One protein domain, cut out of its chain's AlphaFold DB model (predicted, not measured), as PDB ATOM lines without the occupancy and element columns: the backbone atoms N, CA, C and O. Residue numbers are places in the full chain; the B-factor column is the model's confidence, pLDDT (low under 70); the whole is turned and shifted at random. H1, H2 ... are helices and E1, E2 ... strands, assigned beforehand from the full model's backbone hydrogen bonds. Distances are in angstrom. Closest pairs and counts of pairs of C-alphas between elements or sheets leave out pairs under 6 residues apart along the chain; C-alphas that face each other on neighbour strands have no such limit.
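This is residues 23 to 141 of the 143 residues of an uncharacterized protein of Bacteroidetes bacterium (UniProt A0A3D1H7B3). One twisted six-stranded sheet has a single helix, H1, packed over one face towards its E5 end, while the ends of E1, E2 and E3 fold up towards that same side through sharp bends. The long link of residues 34 to 58 loops over this side too, and the sheet's other face is bare. The printed part has 119 residues, with named elements in the order E1 E2 E3 E4 H1 E5 E6; the sheet runs E1 E2 E3 E4 E6 E5 and is mixed, and the class is mixed, helices and strands. It is compact, with a radius of gyration of the C-alphas of 14.0 A and spans of 40 by 34 by 22 A.

In the sheet, E1 (residues 23 to 33) is an edge strand and the parallel neighbour of E2 (residues 59 to 69), at 15 degrees, with N 26 and O 61 2.9 A apart. E2, E3 (residues 72 to 82) and E4 (residues 85 to 94) form a meander, each strand the antiparallel neighbour of the one before. E2 and E3 are a hairpin, with N 62 and O 79 2.8 A apart, and so are E3 and E4, with N 78 and O 90 2.9 A apart. E1 bends by 88 degrees at residue 30, E2 by 91 degrees at residue 66 and E3 by 64 degrees at residue 75. E6 (residues 130 to 140) is antiparallel to E4, with N 91 and O 133 2.9 A apart. E5 (residues 118 to 127), the other edge strand, forms a hairpin with E6, with N 123 and O 134 2.8 A apart. H1 (residues 96 to 113) is on the sheet at a height of 7.8 A, in two layers, a helix on one face of a sheet. It lies over E4 and E6, and only just not over E5, on which 2 of its 18 C-alphas fall; it runs along the strands, at 12 degrees to E4 on the local plane. Its closest C-alphas to E6 are those of Leu 99 and Ser 131, 5.8 A apart. E4, H1 and E5 make a split strand-helix-strand unit, two strands running the same way with E6 between them, and its crossover is right-handed. Every O i to N i+4 pair in H1 is within hydrogen-bond range.

E1 begins at C-alpha 23 (-33.131, -26.648, 34.951) and spans 24.3 A; E2 spans 24.4 A, E3 28.7 A and E4 28.3 A. H1 begins at C-alpha 96 (-24.290, 4.591, 19.211) and spans 25.7 A. E5 spans 28.9 A, and E6 spans 30.8 A, ending at C-alpha 140 (-20.433, -15.100, 46.656).

The C-alphas farthest apart, those of Ser 56 and Gly 128, are 40.5 A apart. The printed part has no cut; the link from E1 to E2 is long, with 25 residues, and the others are tight. The mean pLDDT of the printed part is 89.4, with residues 52 to 55, 114 to 116 and 141 under 70.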
ATOM      1  N   THR A  23     -33.789 -27.647  35.795       87.38
ATOM      2  CA  THR A  23     -33.131 -26.648  34.951       87.38
ATOM      3  C   THR A  23     -34.068 -26.161  33.849       87.38
ATOM      4  O   THR A  23     -34.636 -26.972  33.118       87.38
ATOM      5  N   ILE A  24     -34.189 -24.843  33.666       89.38
ATOM      6  CA  ILE A  24     -34.998 -24.242  32.594       89.38
ATOM      7  C   ILE A  24     -34.136 -23.616  31.494       89.38
ATOM      8  O   ILE A  24     -33.222 -22.842  31.755       89.38
ATOM      9  N   ASN A  25     -34.482 -23.886  30.234       91.44
ATOM     10  CA  ASN A  25     -33.989 -23.135  29.081       91.44
ATOM     11  C   ASN A  25     -35.172 -22.437  28.411       91.44
ATOM     12  O   ASN A  25     -35.977 -23.080  27.736       91.44
ATOM     13  N   HIS A  26     -35.294 -21.125  28.602       91.94
ATOM     14  CA  HIS A  26     -36.431 -20.358  28.103       91.94
ATOM     15  C   HIS A  26     -36.020 -19.382  27.005       91.94
ATOM     16  O   HIS A  26     -35.018 -18.668  27.101       91.94
ATOM     17  N   TYR A  27     -36.853 -19.305  25.972       93.94
ATOM     18  CA  TYR A  27     -36.713 -18.336  24.899       93.94
ATOM     19  C   TYR A  27     -37.975 -17.490  24.774       93.94
ATOM     20  O   TYR A  27     -39.057 -18.010  24.507       93.94
ATOM     21  N   GLN A  28     -37.806 -16.171  24.846       93.75
ATOM     22  CA  GLN A  28     -38.881 -15.211  24.637       93.75
ATOM     23  C   GLN A  28     -38.552 -14.267  23.478       93.75
ATOM     24  O   GLN A  28     -37.488 -13.650  23.382       93.75
ATOM     25  N   LYS A  29     -39.501 -14.113  22.552       94.06
ATOM     26  CA  LYS A  29     -39.282 -13.296  21.350       94.06
ATOM     27  C   LYS A  29     -39.219 -11.800  21.661       94.06
ATOM     28  O   LYS A  29     -38.372 -11.111  21.093       94.06
ATOM     29  N   LYS A  30     -40.117 -11.297  22.512       93.94
ATOM     30  CA  LYS A  30     -40.250  -9.879  22.873       93.94
ATOM     31  C   LYS A  30     -40.480  -9.764  24.378       93.94
ATOM     32  O   LYS A  30     -41.331 -10.469  24.904       93.94
ATOM     33  N   TRP A  31     -39.762  -8.852  25.015       94.69
ATOM     34  CA  TRP A  31     -39.973  -8.425  26.395       94.69
ATOM     35  C   TRP A  31     -39.775  -6.911  26.438       94.69
ATOM     36  O   TRP A  31     -38.949  -6.373  25.695       94.69
ATOM     37  N   GLU A  32     -40.583  -6.227  27.228       94.94
ATOM     38  CA  GLU A  32     -40.581  -4.778  27.360       94.94
ATOM     39  C   GLU A  32     -40.570  -4.472  28.847       94.94
ATOM     40  O   GLU A  32     -41.429  -4.961  29.573       94.94
ATOM     41  N   THR A  33     -39.533  -3.770  29.287       93.88
ATOM     42  CA  THR A  33     -39.263  -3.541  30.705       93.88
ATOM     43  C   THR A  33     -38.412  -2.287  30.890       93.88
ATOM     44  O   THR A  33     -37.637  -1.901  30.008       93.88
ATOM     45  N   ASP A  34     -38.514  -1.668  32.057       91.94
ATOM     46  CA  ASP A  34     -37.641  -0.570  32.471       91.94
ATOM     47  C   ASP A  34     -36.466  -1.052  33.333       91.94
ATOM     48  O   ASP A  34     -35.409  -0.410  33.370       91.94
ATOM     49  N   SER A  35     -36.607  -2.227  33.949       90.75
ATOM     50  CA  SER A  35     -35.601  -2.879  34.781       90.75
ATOM     51  C   SER A  35     -35.140  -4.198  34.178       90.75
ATOM     52  O   SER A  35     -35.893  -4.955  33.575       90.75
ATOM     53  N   ILE A  36     -33.862  -4.476  34.364       92.00
ATOM     54  CA  ILE A  36     -33.231  -5.732  33.985       92.00
ATOM     55  C   ILE A  36     -32.673  -6.367  35.238       92.00
ATOM     56  O   ILE A  36     -32.256  -5.659  36.159       92.00
ATOM     57  N   HIS A  37     -32.629  -7.692  35.228       92.44
ATOM     58  CA  HIS A  37     -32.064  -8.427  36.336       92.44
ATOM     59  C   HIS A  37     -30.612  -8.027  36.596       92.44
ATOM     60  O   HIS A  37     -29.804  -7.914  35.661       92.44
ATOM     61  N   ARG A  38     -30.284  -7.789  37.862       90.50
ATOM     62  CA  ARG A  38     -28.934  -7.467  38.324       90.50
ATOM     63  C   ARG A  38     -28.137  -8.745  38.579       90.50
ATOM     64  O   ARG A  38     -28.700  -9.769  38.956       90.50
ATOM     65  N   PRO A  39     -26.807  -8.721  38.411       90.69
ATOM     66  CA  PRO A  39     -25.983  -9.808  38.925       90.69
ATOM     67  C   PRO A  39     -26.198  -9.950  40.438       90.69
ATOM     68  O   PRO A  39     -26.382  -8.950  41.130       90.69
ATOM     69  N   CYS A  40     -26.137 -11.184  40.943       90.00
ATOM     70  CA  CYS A  40     -26.286 -11.531  42.362       90.00
ATOM     71  C   CYS A  40     -27.686 -11.401  42.970       90.00
ATOM     72  O   CYS A  40     -27.855 -11.755  44.136       90.00
ATOM     73  N   GLU A  41     -28.682 -10.912  42.237       89.81
ATOM     74  CA  GLU A  41     -30.043 -10.889  42.762       89.81
ATOM     75  C   GLU A  41     -30.680 -12.286  42.734       89.81
ATOM     76  O   GLU A  41     -30.217 -13.196  42.033       89.81
ATOM     77  N   ILE A  42     -31.755 -12.444  43.506       89.69
ATOM     78  CA  ILE A  42     -32.583 -13.645  43.464       89.69
ATOM     79  C   ILE A  42     -33.339 -13.655  42.132       89.69
ATOM     80  O   ILE A  42     -33.987 -12.677  41.770       89.69
ATOM     81  N   TRP A  43     -33.229 -14.765  41.411       88.69
ATOM     82  CA  TRP A  43     -33.939 -15.020  40.169       88.69
ATOM     83  C   TRP A  43     -35.454 -14.975  40.385       88.69
ATOM     84  O   TRP A  43     -35.982 -15.551  41.337       88.69
ATOM     85  N   ASP A  44     -36.133 -14.317  39.450       87.31
ATOM     86  CA  ASP A  44     -37.567 -14.091  39.481       87.31
ATOM     87  C   ASP A  44     -38.112 -13.949  38.052       87.31
ATOM     88  O   ASP A  44     -37.583 -13.173  37.246       87.31
ATOM     89  N   SER A  45     -39.171 -14.693  37.737       85.00
ATOM     90  CA  SER A  45     -39.842 -14.697  36.436       85.00
ATOM     91  C   SER A  45     -40.983 -13.700  36.319       85.00
ATOM     92  O   SER A  45     -41.570 -13.650  35.242       85.00
ATOM     93  N   ARG A  46     -41.306 -12.907  37.356       70.69
ATOM     94  CA  ARG A  46     -42.514 -12.053  37.416       70.69
ATOM     95  C   ARG A  46     -42.797 -11.189  36.169       70.69
ATOM     96  O   ARG A  46     -43.962 -10.900  35.915       70.69
ATOM     97  N   ASP A  47     -41.790 -10.865  35.351       76.44
ATOM     98  CA  ASP A  47     -41.938 -10.078  34.109       76.44
ATOM     99  C   ASP A  47     -41.750 -10.870  32.796       76.44
ATOM    100  O   ASP A  47     -41.834 -10.315  31.694       76.44
ATOM    101  N   LEU A  48     -41.475 -12.169  32.884       83.44
ATOM    102  CA  LEU A  48     -41.206 -13.057  31.757       83.44
ATOM    103  C   LEU A  48     -42.372 -14.022  31.542       83.44
ATOM    104  O   LEU A  48     -43.083 -14.410  32.461       83.44
ATOM    105  N   LEU A  49     -42.573 -14.439  30.292       82.56
ATOM    106  CA  LEU A  49     -43.668 -15.336  29.910       82.56
ATOM    107  C   LEU A  49     -43.298 -16.799  30.194       82.56
ATOM    108  O   LEU A  49     -43.259 -17.634  29.286       82.56
ATOM    109  N   ILE A  50     -42.996 -17.099  31.456       80.94
ATOM    110  CA  ILE A  50     -42.634 -18.430  31.940       80.94
ATOM    111  C   ILE A  50     -43.850 -19.011  32.665       80.94
ATOM    112  O   ILE A  50     -44.374 -18.426  33.602       80.94
ATOM    113  N   VAL A  51     -44.336 -20.158  32.190       70.19
ATOM    114  CA  VAL A  51     -45.586 -20.783  32.675       70.19
ATOM    115  C   VAL A  51     -45.366 -21.597  33.963       70.19
ATOM    116  O   VAL A  51     -46.323 -21.992  34.623       70.19
ATOM    117  N   PHE A  52     -44.109 -21.844  34.336       67.38
ATOM    118  CA  PHE A  52     -43.729 -22.643  35.502       67.38
ATOM    119  C   PHE A  52     -43.312 -21.745  36.676       67.38
ATOM    120  O   PHE A  52     -42.684 -20.715  36.439       67.38
ATOM    121  N   PRO A  53     -43.614 -22.125  37.932       65.00
ATOM    122  CA  PRO A  53     -43.240 -21.331  39.100       65.00
ATOM    123  C   PRO A  53     -41.721 -21.315  39.315       65.00
ATOM    124  O   PRO A  53     -41.079 -22.362  39.270       65.00
ATOM    125  N   ASP A  54     -41.149 -20.156  39.643       62.31
ATOM    126  CA  ASP A  54     -39.697 -19.980  39.845       62.31
ATOM    127  C   ASP A  54     -39.096 -20.868  40.925       62.31
ATOM    128  O   ASP A  54     -37.954 -21.304  40.807       62.31
ATOM    129  N   SER A  55     -39.879 -21.187  41.957       62.69
ATOM    130  CA  SER A  55     -39.464 -22.084  43.036       62.69
ATOM    131  C   SER A  55     -39.199 -23.511  42.561       62.69
ATOM    132  O   SER A  55     -38.564 -24.276  43.277       62.69
ATOM    133  N   SER A  56     -39.705 -23.887  41.380       73.62
ATOM    134  CA  SER A  56     -39.446 -25.202  40.803       73.62
ATOM    135  C   SER A  56     -38.106 -25.282  40.087       73.62
ATOM    136  O   SER A  56     -37.580 -26.378  40.007       73.62
ATOM    137  N   CYS A  57     -37.528 -24.169  39.621       80.75
ATOM    138  CA  CYS A  57     -36.292 -24.167  38.840       80.75
ATOM    139  C   CYS A  57     -35.146 -23.568  39.656       80.75
ATOM    140  O   CYS A  57     -35.120 -22.365  39.920       80.75
ATOM    141  N   THR A  58     -34.162 -24.386  40.022       86.94
ATOM    142  CA  THR A  58     -32.964 -23.922  40.738       86.94
ATOM    143  C   THR A  58     -31.941 -23.318  39.781       86.94
ATOM    144  O   THR A  58     -31.231 -22.381  40.152       86.94
ATOM    145  N   ASN A  59     -31.904 -23.800  38.536       90.69
ATOM    146  CA  ASN A  59     -30.934 -23.399  37.523       90.69
ATOM    147  C   ASN A  59     -31.617 -23.063  36.197       90.69
ATOM    148  O   ASN A  59     -32.690 -23.574  35.873       90.69
ATOM    149  N   GLY A  60     -30.971 -22.247  35.370       92.25
ATOM    150  CA  GLY A  60     -31.474 -22.041  34.022       92.25
ATOM    151  C   GLY A  60     -30.812 -20.936  33.229       92.25
ATOM    152  O   GLY A  60     -29.999 -20.159  33.728       92.25
ATOM    153  N   MET A  61     -31.206 -20.871  31.960       94.69
ATOM    154  CA  MET A  61     -30.826 -19.830  31.021       94.69
ATOM    155  C   MET A  61     -32.067 -19.267  30.326       94.69
ATOM    156  O   MET A  61     -32.857 -19.986  29.712       94.69
ATOM    157  N   ILE A  62     -32.197 -17.947  30.359       94.94
ATOM    158  CA  ILE A  62     -33.271 -17.192  29.723       94.94
ATOM    159  C   ILE A  62     -32.677 -16.375  28.583       94.94
ATOM    160  O   ILE A  62     -31.678 -15.683  28.762       94.94
ATOM    161  N   THR A  63     -33.277 -16.427  27.396       96.69
ATOM    162  CA  THR A  63     -32.862 -15.609  26.249       96.69
ATOM    163  C   THR A  63     -34.030 -14.810  25.684       96.69
ATOM    164  O   THR A  63     -35.073 -15.362  25.343       96.69
ATOM    165  N   VAL A  64     -33.813 -13.509  25.489       96.81
ATOM    166  CA  VAL A  64     -34.772 -12.569  24.903       96.81
ATOM    167  C   VAL A  64     -34.155 -11.871  23.691       96.81
ATOM    168  O   VAL A  64     -33.080 -11.286  23.791       96.81
ATOM    169  N   LYS A  65     -34.812 -11.889  22.522       94.06
ATOM    170  CA  LYS A  65     -34.231 -11.319  21.279       94.06
ATOM    171  C   LYS A  65     -34.644  -9.897  20.927       94.06
ATOM    172  O   LYS A  65     -33.851  -9.186  20.314       94.06
ATOM    173  N   LYS A  66     -35.885  -9.497  21.212       95.06
ATOM    174  CA  LYS A  66     -36.405  -8.151  20.915       95.06
ATOM    175  C   LYS A  66     -36.752  -7.429  22.208       95.06
ATOM    176  O   LYS A  66     -37.905  -7.052  22.410       95.06
ATOM    177  N   LEU A  67     -35.754  -7.268  23.072       96.44
ATOM    178  CA  LEU A  67     -35.898  -6.502  24.300       96.44
ATOM    179  C   LEU A  67     -36.089  -5.013  23.964       96.44
ATOM    180  O   LEU A  67     -35.365  -4.433  23.136       96.44
ATOM    181  N   VAL A  68     -37.091  -4.419  24.602       96.31
ATOM    182  CA  VAL A  68     -37.278  -2.976  24.730       96.31
ATOM    183  C   VAL A  68     -36.929  -2.626  26.165       96.31
ATOM    184  O   VAL A  68     -37.627  -3.057  27.073       96.31
ATOM    185  N   TRP A  69     -35.829  -1.903  26.352       95.75
ATOM    186  CA  TRP A  69     -35.327  -1.547  27.674       95.75
ATOM    187  C   TRP A  69     -35.229  -0.033  27.801       95.75
ATOM    188  O   TRP A  69     -34.615   0.602  26.935       95.75
ATOM    189  N   GLN A  70     -35.878   0.540  28.821       93.88
ATOM    190  CA  GLN A  70     -35.950   1.993  29.047       93.88
ATOM    191  C   GLN A  70     -36.348   2.740  27.764       93.88
ATOM    192  O   GLN A  70     -35.615   3.581  27.230       93.88
ATOM    193  N   ASN A  71     -37.479   2.334  27.177       93.44
ATOM    194  CA  ASN A  71     -38.010   2.836  25.901       93.44
ATOM    195  C   ASN A  71     -37.071   2.717  24.680       93.44
ATOM    196  O   ASN A  71     -37.356   3.242  23.599       93.44
ATOM    197  N   THR A  72     -35.953   1.998  24.794       93.69
ATOM    198  CA  THR A  72     -35.007   1.791  23.699       93.69
ATOM    199  C   THR A  72     -35.120   0.365  23.170       93.69
ATOM    200  O   THR A  72     -34.867  -0.619  23.856       93.69
ATOM    201  N   ARG A  73     -35.511   0.239  21.898       94.94
ATOM    202  CA  ARG A  73     -35.768  -1.057  21.255       94.94
ATOM    203  C   ARG A  73     -34.516  -1.683  20.655       94.94
ATOM    204  O   ARG A  73     -33.655  -0.984  20.111       94.94
ATOM    205  N   GLY A  74     -34.511  -3.012  20.594       93.94
ATOM    206  CA  GLY A  74     -33.594  -3.791  19.760       93.94
ATOM    207  C   GLY A  74     -32.360  -4.284  20.502       93.94
ATOM    208  O   GLY A  74     -31.281  -4.320  19.906       93.94
ATOM    209  N   TYR A  75     -32.515  -4.606  21.785       97.25
ATOM    210  CA  TYR A  75     -31.510  -5.339  22.541       97.25
ATOM    211  C   TYR A  75     -31.762  -6.847  22.445       97.25
ATOM    212  O   TYR A  75     -32.912  -7.284  22.357       97.25
ATOM    213  N   SER A  76     -30.687  -7.630  22.480       97.06
ATOM    214  CA  SER A  76     -30.742  -9.042  22.864       97.06
ATOM    215  C   SER A  76     -30.307  -9.136  24.317       97.06
ATOM    216  O   SER A  76     -29.353  -8.474  24.713       97.06
ATOM    217  N   TYR A  77     -30.985  -9.968  25.087       97.19
ATOM    218  CA  TYR A  77     -30.722 -10.182  26.497       97.19
ATOM    219  C   TYR A  77     -30.589 -11.674  26.767       97.19
ATOM    220  O   TYR A  77     -31.296 -12.488  26.166       97.19
ATOM    221  N   ARG A  78     -29.653 -12.033  27.637       97.25
ATOM    222  CA  ARG A  78     -29.500 -13.382  28.161       97.25
ATOM    223  C   ARG A  78     -29.198 -13.300  29.643       97.25
ATOM    224  O   ARG A  78     -28.369 -12.490  30.046       97.25
ATOM    225  N   LEU A  79     -29.831 -14.172  30.406       95.75
ATOM    226  CA  LEU A  79     -29.571 -14.354  31.819       95.75
ATOM    227  C   LEU A  79     -29.320 -15.826  32.105       95.75
ATOM    228  O   LEU A  79     -29.997 -16.682  31.540       95.75
ATOM    229  N   THR A  80     -28.369 -16.091  32.988       95.69
ATOM    230  CA  THR A  80     -28.098 -17.418  33.534       95.69
ATOM    231  C   THR A  80     -28.179 -17.332  35.049       95.69
ATOM    232  O   THR A  80     -27.566 -16.443  35.650       95.69
ATOM    233  N   PHE A  81     -28.915 -18.248  35.665       93.75
ATOM    234  CA  PHE A  81     -29.035 -18.342  37.114       93.75
ATOM    235  C   PHE A  81     -28.708 -19.749  37.609       93.75
ATOM    236  O   PHE A  81     -28.881 -20.740  36.894       93.75
ATOM    237  N   THR A  82     -28.207 -19.816  38.837       91.50
ATOM    238  CA  THR A  82     -27.841 -21.060  39.518       91.50
ATOM    239  C   THR A  82     -28.185 -20.921  40.990       91.50
ATOM    240  O   THR A  82     -27.865 -19.887  41.585       91.50
ATOM    241  N   ASN A  83     -28.818 -21.935  41.573       88.94
ATOM    242  CA  ASN A  83     -29.359 -21.904  42.936       88.94
ATOM    243  C   ASN A  83     -30.216 -20.653  43.201       88.94
ATOM    244  O   ASN A  83     -29.998 -19.936  44.175       88.94
ATOM    245  N   HIS A  84     -31.141 -20.352  42.284       88.50
ATOM    246  CA  HIS A  84     -32.006 -19.163  42.313       88.50
ATOM    247  C   HIS A  84     -31.268 -17.817  42.343       88.50
ATOM    248  O   HIS A  84     -31.874 -16.803  42.662       88.50
ATOM    249  N   MET A  85     -29.977 -17.763  42.013       91.00
ATOM    250  CA  MET A  85     -29.215 -16.517  41.975       91.00
ATOM    251  C   MET A  85     -28.742 -16.222  40.561       91.00
ATOM    252  O   MET A  85     -28.173 -17.086  39.893       91.00
ATOM    253  N   VAL A  86     -28.902 -14.976  40.130       93.56
ATOM    254  CA  VAL A  86     -28.412 -14.505  38.834       93.56
ATOM    255  C   VAL A  86     -26.882 -14.522  38.813       93.56
ATOM    256  O   VAL A  86     -26.224 -13.783  39.549       93.56
ATOM    257  N   LYS A  87     -26.304 -15.372  37.958       94.75
ATOM    258  CA  LYS A  87     -24.850 -15.557  37.808       94.75
ATOM    259  C   LYS A  87     -24.280 -14.823  36.605       94.75
ATOM    260  O   LYS A  87     -23.152 -14.340  36.666       94.75
ATOM    261  N   GLU A  88     -25.040 -14.731  35.522       96.12
ATOM    262  CA  GLU A  88     -24.605 -14.054  34.304       96.12
ATOM    263  C   GLU A  88     -25.740 -13.226  33.710       96.12
ATOM    264  O   GLU A  88     -26.867 -13.706  33.595       96.12
ATOM    265  N   VAL A  89     -25.424 -12.002  33.287       96.75
ATOM    266  CA  VAL A  89     -26.326 -11.145  32.510       96.75
ATOM    267  C   VAL A  89     -25.572 -10.605  31.303       96.75
ATOM    268  O   VAL A  89     -24.534  -9.958  31.439       96.75
ATOM    269  N   ILE A  90     -26.099 -10.858  30.108       97.69
ATOM    270  CA  ILE A  90     -25.544 -10.384  28.840       97.69
ATOM    271  C   ILE A  90     -26.579  -9.526  28.128       97.69
ATOM    272  O   ILE A  90     -27.698  -9.968  27.873       97.69
ATOM    273  N   ILE A  91     -26.173  -8.322  27.734       97.75
ATOM    274  CA  ILE A  91     -27.005  -7.386  26.980       97.75
ATOM    275  C   ILE A  91     -26.255  -6.951  25.737       97.75
ATOM    276  O   ILE A  91     -25.158  -6.404  25.807       97.75
ATOM    277  N   GLU A  92     -26.862  -7.158  24.578       97.75
ATOM    278  CA  GLU A  92     -26.278  -6.809  23.292       97.75
ATOM    279  C   GLU A  92     -27.139  -5.793  22.563       97.75
ATOM    280  O   GLU A  92     -28.363  -5.910  22.495       97.75
ATOM    281  N   GLY A  93     -26.488  -4.818  21.943       96.75
ATOM    282  CA  GLY A  93     -27.145  -3.794  21.151       96.75
ATOM    283  C   GLY A  93     -26.307  -3.370  19.953       96.75
ATOM    284  O   GLY A  93     -25.084  -3.464  19.956       96.75
ATOM    285  N   LYS A  94     -26.968  -2.871  18.905       96.31
ATOM    286  CA  LYS A  94     -26.317  -2.228  17.754       96.31
ATOM    287  C   LYS A  94     -26.594  -0.721  17.722       96.31
ATOM    288  O   LYS A  94     -27.755  -0.306  17.786       96.31
ATOM    289  N   GLY A  95     -25.541   0.072  17.521       94.75
ATOM    290  CA  GLY A  95     -25.599   1.520  17.295       94.75
ATOM    291  C   GLY A  95     -25.192   2.375  18.501       94.75
ATOM    292  O   GLY A  95     -25.209   1.920  19.641       94.75
ATOM    293  N   LYS A  96     -24.864   3.648  18.232       93.62
ATOM    294  CA  LYS A  96     -24.290   4.591  19.211       93.62
ATOM    295  C   LYS A  96     -25.170   4.806  20.447       93.62
ATOM    296  O   LYS A  96     -24.662   4.757  21.559       93.62
ATOM    297  N   LYS A  97     -26.491   4.965  20.269       93.94
ATOM    298  CA  LYS A  97     -27.435   5.133  21.393       93.94
ATOM    299  C   LYS A  97     -27.374   3.953  22.368       93.94
ATOM    300  O   LYS A  97     -27.351   4.152  23.572       93.94
ATOM    301  N   LYS A  98     -27.316   2.722  21.849       94.94
ATOM    302  CA  LYS A  98     -27.266   1.519  22.688       94.94
ATOM    303  C   LYS A  98     -25.930   1.379  23.401       94.94
ATOM    304  O   LYS A  98     -25.929   1.021  24.567       94.94
ATOM    305  N   LEU A  99     -24.827   1.705  22.727       95.94
ATOM    306  CA  LEU A  99     -23.510   1.769  23.359       95.94
ATOM    307  C   LEU A  99     -23.508   2.745  24.545       95.94
ATOM    308  O   LEU A  99     -23.069   2.366  25.621       95.94
ATOM    309  N   ALA A 100     -24.049   3.955  24.367       94.88
ATOM    310  CA  ALA A 100     -24.132   4.947  25.440       94.88
ATOM    311  C   ALA A 100     -24.950   4.434  26.640       94.88
ATOM    312  O   ALA A 100     -24.485   4.516  27.771       94.88
ATOM    313  N   MET A 101     -26.113   3.820  26.388       95.69
ATOM    314  CA  MET A 101     -26.941   3.208  27.438       95.69
ATOM    315  C   MET A 101     -26.204   2.082  28.182       95.69
ATOM    316  O   MET A 101     -26.231   2.028  29.406       95.69
ATOM    317  N   LEU A 102     -25.517   1.193  27.453       96.44
ATOM    318  CA  LEU A 102     -24.747   0.100  28.057       96.44
ATOM    319  C   LEU A 102     -23.541   0.613  28.858       96.44
ATOM    320  O   LEU A 102     -23.211   0.032  29.886       96.44
ATOM    321  N   SER A 103     -22.902   1.696  28.409       95.75
ATOM    322  CA  SER A 103     -21.808   2.346  29.138       95.75
ATOM    323  C   SER A 103     -22.296   2.981  30.438       95.75
ATOM    324  O   SER A 103     -21.701   2.741  31.483       95.75
ATOM    325  N   ALA A 104     -23.413   3.713  30.400       95.00
ATOM    326  CA  ALA A 104     -24.007   4.306  31.597       95.00
ATOM    327  C   ALA A 104     -24.410   3.230  32.618       95.00
ATOM    328  O   ALA A 104     -24.123   3.340  33.807       95.00
ATOM    329  N   TYR A 105     -25.008   2.131  32.148       95.38
ATOM    330  CA  TYR A 105     -25.372   1.025  33.030       95.38
ATOM    331  C   TYR A 105     -24.153   0.292  33.607       95.38
ATOM    332  O   TYR A 105     -24.162  -0.114  34.768       95.38
ATOM    333  N   ARG A 106     -23.060   0.173  32.838       94.94
ATOM    334  CA  ARG A 106     -21.782  -0.337  33.353       94.94
ATOM    335  C   ARG A 106     -21.264   0.509  34.512       94.94
ATOM    336  O   ARG A 106     -20.812  -0.060  35.504       94.94
ATOM    337  N   GLU A 107     -21.285   1.831  34.382       93.00
ATOM    338  CA  GLU A 107     -20.824   2.748  35.431       93.00
ATOM    339  C   GLU A 107     -21.659   2.592  36.704       93.00
ATOM    340  O   GLU A 107     -21.095   2.429  37.788       93.00
ATOM    341  N   GLN A 108     -22.987   2.519  36.557       91.75
ATOM    342  CA  GLN A 108     -23.897   2.238  37.666       91.75
ATOM    343  C   GLN A 108     -23.518   0.931  38.379       91.75
ATOM    344  O   GLN A 108     -23.258   0.941  39.582       91.75
ATOM    345  N   LEU A 109     -23.410  -0.176  37.640       90.75
ATOM    346  CA  LEU A 109     -23.068  -1.479  38.210       90.75
ATOM    347  C   LEU A 109     -21.682  -1.491  38.865       90.75
ATOM    348  O   LEU A 109     -21.512  -2.076  39.929       90.75
ATOM    349  N   THR A 110     -20.694  -0.818  38.273       87.56
ATOM    350  CA  THR A 110     -19.322  -0.771  38.809       87.56
ATOM    351  C   THR A 110     -19.272  -0.074  40.173       87.56
ATOM    352  O   THR A 110     -18.503  -0.483  41.040       87.56
ATOM    353  N   SER A 111     -20.127   0.929  40.394       83.25
ATOM    354  CA  SER A 111     -20.259   1.590  41.700       83.25
ATOM    355  C   SER A 111     -20.901   0.697  42.777       83.25
ATOM    356  O   SER A 111     -20.673   0.900  43.971       83.25
ATOM    357  N   GLU A 112     -21.687  -0.302  42.363       78.12
ATOM    358  CA  GLU A 112     -22.375  -1.253  43.244       78.12
ATOM    359  C   GLU A 112     -21.493  -2.462  43.604       78.12
ATOM    360  O   GLU A 112     -21.575  -2.938  44.736       78.12
ATOM    361  N   VAL A 113     -20.585  -2.900  42.709       70.19
ATOM    362  CA  VAL A 113     -19.619  -4.004  42.953       70.19
ATOM    363  C   VAL A 113     -18.862  -3.834  44.276       70.19
ATOM    364  O   VAL A 113     -18.514  -4.809  44.932       70.19
ATOM    365  N   GLN A 114     -18.603  -2.593  44.686       60.75
ATOM    366  CA  GLN A 114     -17.791  -2.283  45.863       60.75
ATOM    367  C   GLN A 114     -18.559  -2.335  47.196       60.75
ATOM    368  O   GLN A 114     -17.958  -2.098  48.240       60.75
ATOM    369  N   LYS A 115     -19.872  -2.610  47.188       61.09
ATOM    370  CA  LYS A 115     -20.746  -2.392  48.357       61.09
ATOM    371  C   LYS A 115     -21.296  -3.654  49.032       61.09
ATOM    372  O   LYS A 115     -22.091  -3.508  49.956       61.09
ATOM    373  N   GLY A 116     -20.921  -4.871  48.625       63.81
ATOM    374  CA  GLY A 116     -21.615  -6.077  49.106       63.81
ATOM    375  C   GLY A 116     -20.797  -7.365  49.217       63.81
ATOM    376  O   GLY A 116     -19.600  -7.403  48.954       63.81
ATOM    377  N   SER A 117     -21.498  -8.435  49.607       74.12
ATOM    378  CA  SER A 117     -21.016  -9.819  49.764       74.12
ATOM    379  C   SER A 117     -20.940 -10.613  48.452       74.12
ATOM    380  O   SER A 117     -20.585 -11.794  48.455       74.12
ATOM    381  N   CYS A 118     -21.276  -9.986  47.324       79.69
ATOM    382  CA  CYS A 118     -21.245 -10.609  46.011       79.69
ATOM    383  C   CYS A 118     -20.308  -9.866  45.069       79.69
ATOM    384  O   CYS A 118     -20.395  -8.649  44.909       79.69
ATOM    385  N   TYR A 119     -19.442 -10.629  44.412       86.88
ATOM    386  CA  TYR A 119     -18.413 -10.112  43.535       86.88
ATOM    387  C   TYR A 119     -18.698 -10.515  42.099       86.88
ATOM    388  O   TYR A 119     -18.756 -11.701  41.750       86.88
ATOM    389  N   PHE A 120     -18.849  -9.503  41.255       91.19
ATOM    390  CA  PHE A 120     -19.097  -9.679  39.840       91.19
ATOM    391  C   PHE A 120     -18.237  -8.732  39.014       91.19
ATOM    392  O   PHE A 120     -17.896  -7.624  39.424       91.19
ATOM    393  N   LYS A 121     -17.862  -9.196  37.826       92.19
ATOM    394  CA  LYS A 121     -17.110  -8.428  36.841       92.19
ATOM    395  C   LYS A 121     -18.073  -7.885  35.800       92.19
ATOM    396  O   LYS A 121     -18.956  -8.612  35.347       92.19
ATOM    397  N   VAL A 122     -17.873  -6.633  35.399       94.38
ATOM    398  CA  VAL A 122     -18.634  -5.993  34.322       94.38
ATOM    399  C   VAL A 122     -17.695  -5.662  33.164       94.38
ATOM    400  O   VAL A 122     -16.770  -4.861  33.302       94.38
ATOM    401  N   GLU A 123     -17.943  -6.267  32.010       95.38
ATOM    402  CA  GLU A 123     -17.169  -6.096  30.783       95.38
ATOM    403  C   GLU A 123     -18.051  -5.488  29.694       95.38
ATOM    404  O   GLU A 123     -19.161  -5.956  29.444       95.38
ATOM    405  N   LEU A 124     -17.561  -4.440  29.033       96.38
ATOM    406  CA  LEU A 124     -18.203  -3.866  27.854       96.38
ATOM    407  C   LEU A 124     -17.295  -4.095  26.652       96.38
ATOM    408  O   LEU A 124     -16.224  -3.503  26.554       96.38
ATOM    409  N   GLU A 125     -17.746  -4.936  25.733       95.94
ATOM    410  CA  GLU A 125     -17.066  -5.238  24.482       95.94
ATOM    411  C   GLU A 125     -17.722  -4.469  23.335       95.94
ATOM    412  O   GLU A 125     -18.952  -4.386  23.236       95.94
ATOM    413  N   GLN A 126     -16.911  -3.942  22.419       93.81
ATOM    414  CA  GLN A 126     -17.394  -3.312  21.197       93.81
ATOM    415  C   GLN A 126     -16.808  -4.008  19.968       93.81
ATOM    416  O   GLN A 126     -15.606  -3.995  19.732       93.81
ATOM    417  N   LEU A 127     -17.692  -4.576  19.148       90.75
ATOM    418  CA  LEU A 127     -17.377  -5.257  17.895       90.75
ATOM    419  C   LEU A 127     -18.002  -4.462  16.744       90.75
ATOM    420  O   LEU A 127     -19.156  -4.662  16.342       90.75
ATOM    421  N   GLY A 128     -17.249  -3.481  16.246       91.81
ATOM    422  CA  GLY A 128     -17.712  -2.540  15.228       91.81
ATOM    423  C   GLY A 128     -18.908  -1.712  15.713       91.81
ATOM    424  O   GLY A 128     -18.789  -0.885  16.616       91.81
ATOM    425  N   ARG A 129     -20.082  -1.921  15.097       92.31
ATOM    426  CA  ARG A 129     -21.342  -1.249  15.488       92.31
ATOM    427  C   ARG A 129     -22.123  -1.986  16.578       92.31
ATOM    428  O   ARG A 129     -23.174  -1.483  16.980       92.31
ATOM    429  N   ARG A 130     -21.693  -3.186  16.973       95.25
ATOM    430  CA  ARG A 130     -22.314  -3.967  18.047       95.25
ATOM    431  C   ARG A 130     -21.564  -3.731  19.348       95.25
ATOM    432  O   ARG A 130     -20.344  -3.608  19.347       95.25
ATOM    433  N   SER A 131     -22.312  -3.706  20.431       97.00
ATOM    434  CA  SER A 131     -21.809  -3.553  21.787       97.00
ATOM    435  C   SER A 131     -22.450  -4.630  22.645       97.00
ATOM    436  O   SER A 131     -23.649  -4.889  22.503       97.00
ATOM    437  N   ARG A 132     -21.651  -5.261  23.495       97.56
ATOM    438  CA  ARG A 132     -22.073  -6.309  24.419       97.56
ATOM    439  C   ARG A 132     -21.619  -5.918  25.814       97.56
ATOM    440  O   ARG A 132     -20.427  -5.754  26.039       97.56
ATOM    441  N   LEU A 133     -22.565  -5.791  26.731       97.25
ATOM    442  CA  LEU A 133     -22.290  -5.722  28.155       97.25
ATOM    443  C   LEU A 133     -22.437  -7.124  28.740       97.25
ATOM    444  O   LEU A 133     -23.460  -7.771  28.517       97.25
ATOM    445  N   LYS A 134     -21.430  -7.580  29.473       96.88
ATOM    446  CA  LYS A 134     -21.395  -8.876  30.137       96.88
ATOM    447  C   LYS A 134     -21.129  -8.669  31.624       96.88
ATOM    448  O   LYS A 134     -20.137  -8.050  31.994       96.88
ATOM    449  N   CYS A 135     -22.018  -9.186  32.459       94.62
ATOM    450  CA  CYS A 135     -21.884  -9.185  33.911       94.62
ATOM    451  C   CYS A 135     -21.748 -10.634  34.373       94.62
ATOM    452  O   CYS A 135     -22.627 -11.435  34.061       94.62
ATOM    453  N   ILE A 136     -20.667 -10.975  35.077       93.06
ATOM    454  CA  ILE A 136     -20.383 -12.349  35.521       93.06
ATOM    455  C   ILE A 136     -20.067 -12.344  37.009       93.06
ATOM    456  O   ILE A 136     -19.109 -11.695  37.430       93.06
ATOM    457  N   VAL A 137     -20.835 -13.096  37.789       91.06
ATOM    458  CA  VAL A 137     -20.555 -13.361  39.201       91.06
ATOM    459  C   VAL A 137     -19.437 -14.395  39.300       91.06
ATOM    460  O   VAL A 137     -19.535 -15.466  38.704       91.06
ATOM    461  N   TYR A 138     -18.383 -14.091  40.057       88.12
ATOM    462  CA  TYR A 138     -17.243 -14.998  40.250       88.12
ATOM    463  C   TYR A 138     -17.037 -15.418  41.706       88.12
ATOM    464  O   TYR A 138     -16.372 -16.420  41.953       88.12
ATOM    465  N   ALA A 139     -17.613 -14.696  42.670       80.06
ATOM    466  CA  ALA A 139     -17.625 -15.122  44.063       80.06
ATOM    467  C   ALA A 139     -18.869 -14.611  44.792       80.06
ATOM    468  O   ALA A 139     -19.332 -13.492  44.571       80.06
ATOM    469  N   THR A 140     -19.378 -15.437  45.698       73.62
ATOM    470  CA  THR A 140     -20.433 -15.100  46.656       73.62
ATOM    471  C   THR A 140     -19.916 -15.487  48.030       73.62
ATOM    472  O   THR A 140     -19.635 -16.666  48.251       73.62
ATOM    473  N   LEU A 141     -19.751 -14.525  48.937       63.75
ATOM    474  CA  LEU A 141     -19.499 -14.848  50.338       63.75
ATOM    475  C   LEU A 141     -20.800 -15.423  50.892       63.75
ATOM    476  O   LEU A 141     -21.825 -14.742  50.882       63.75
TER     477      LEU A 141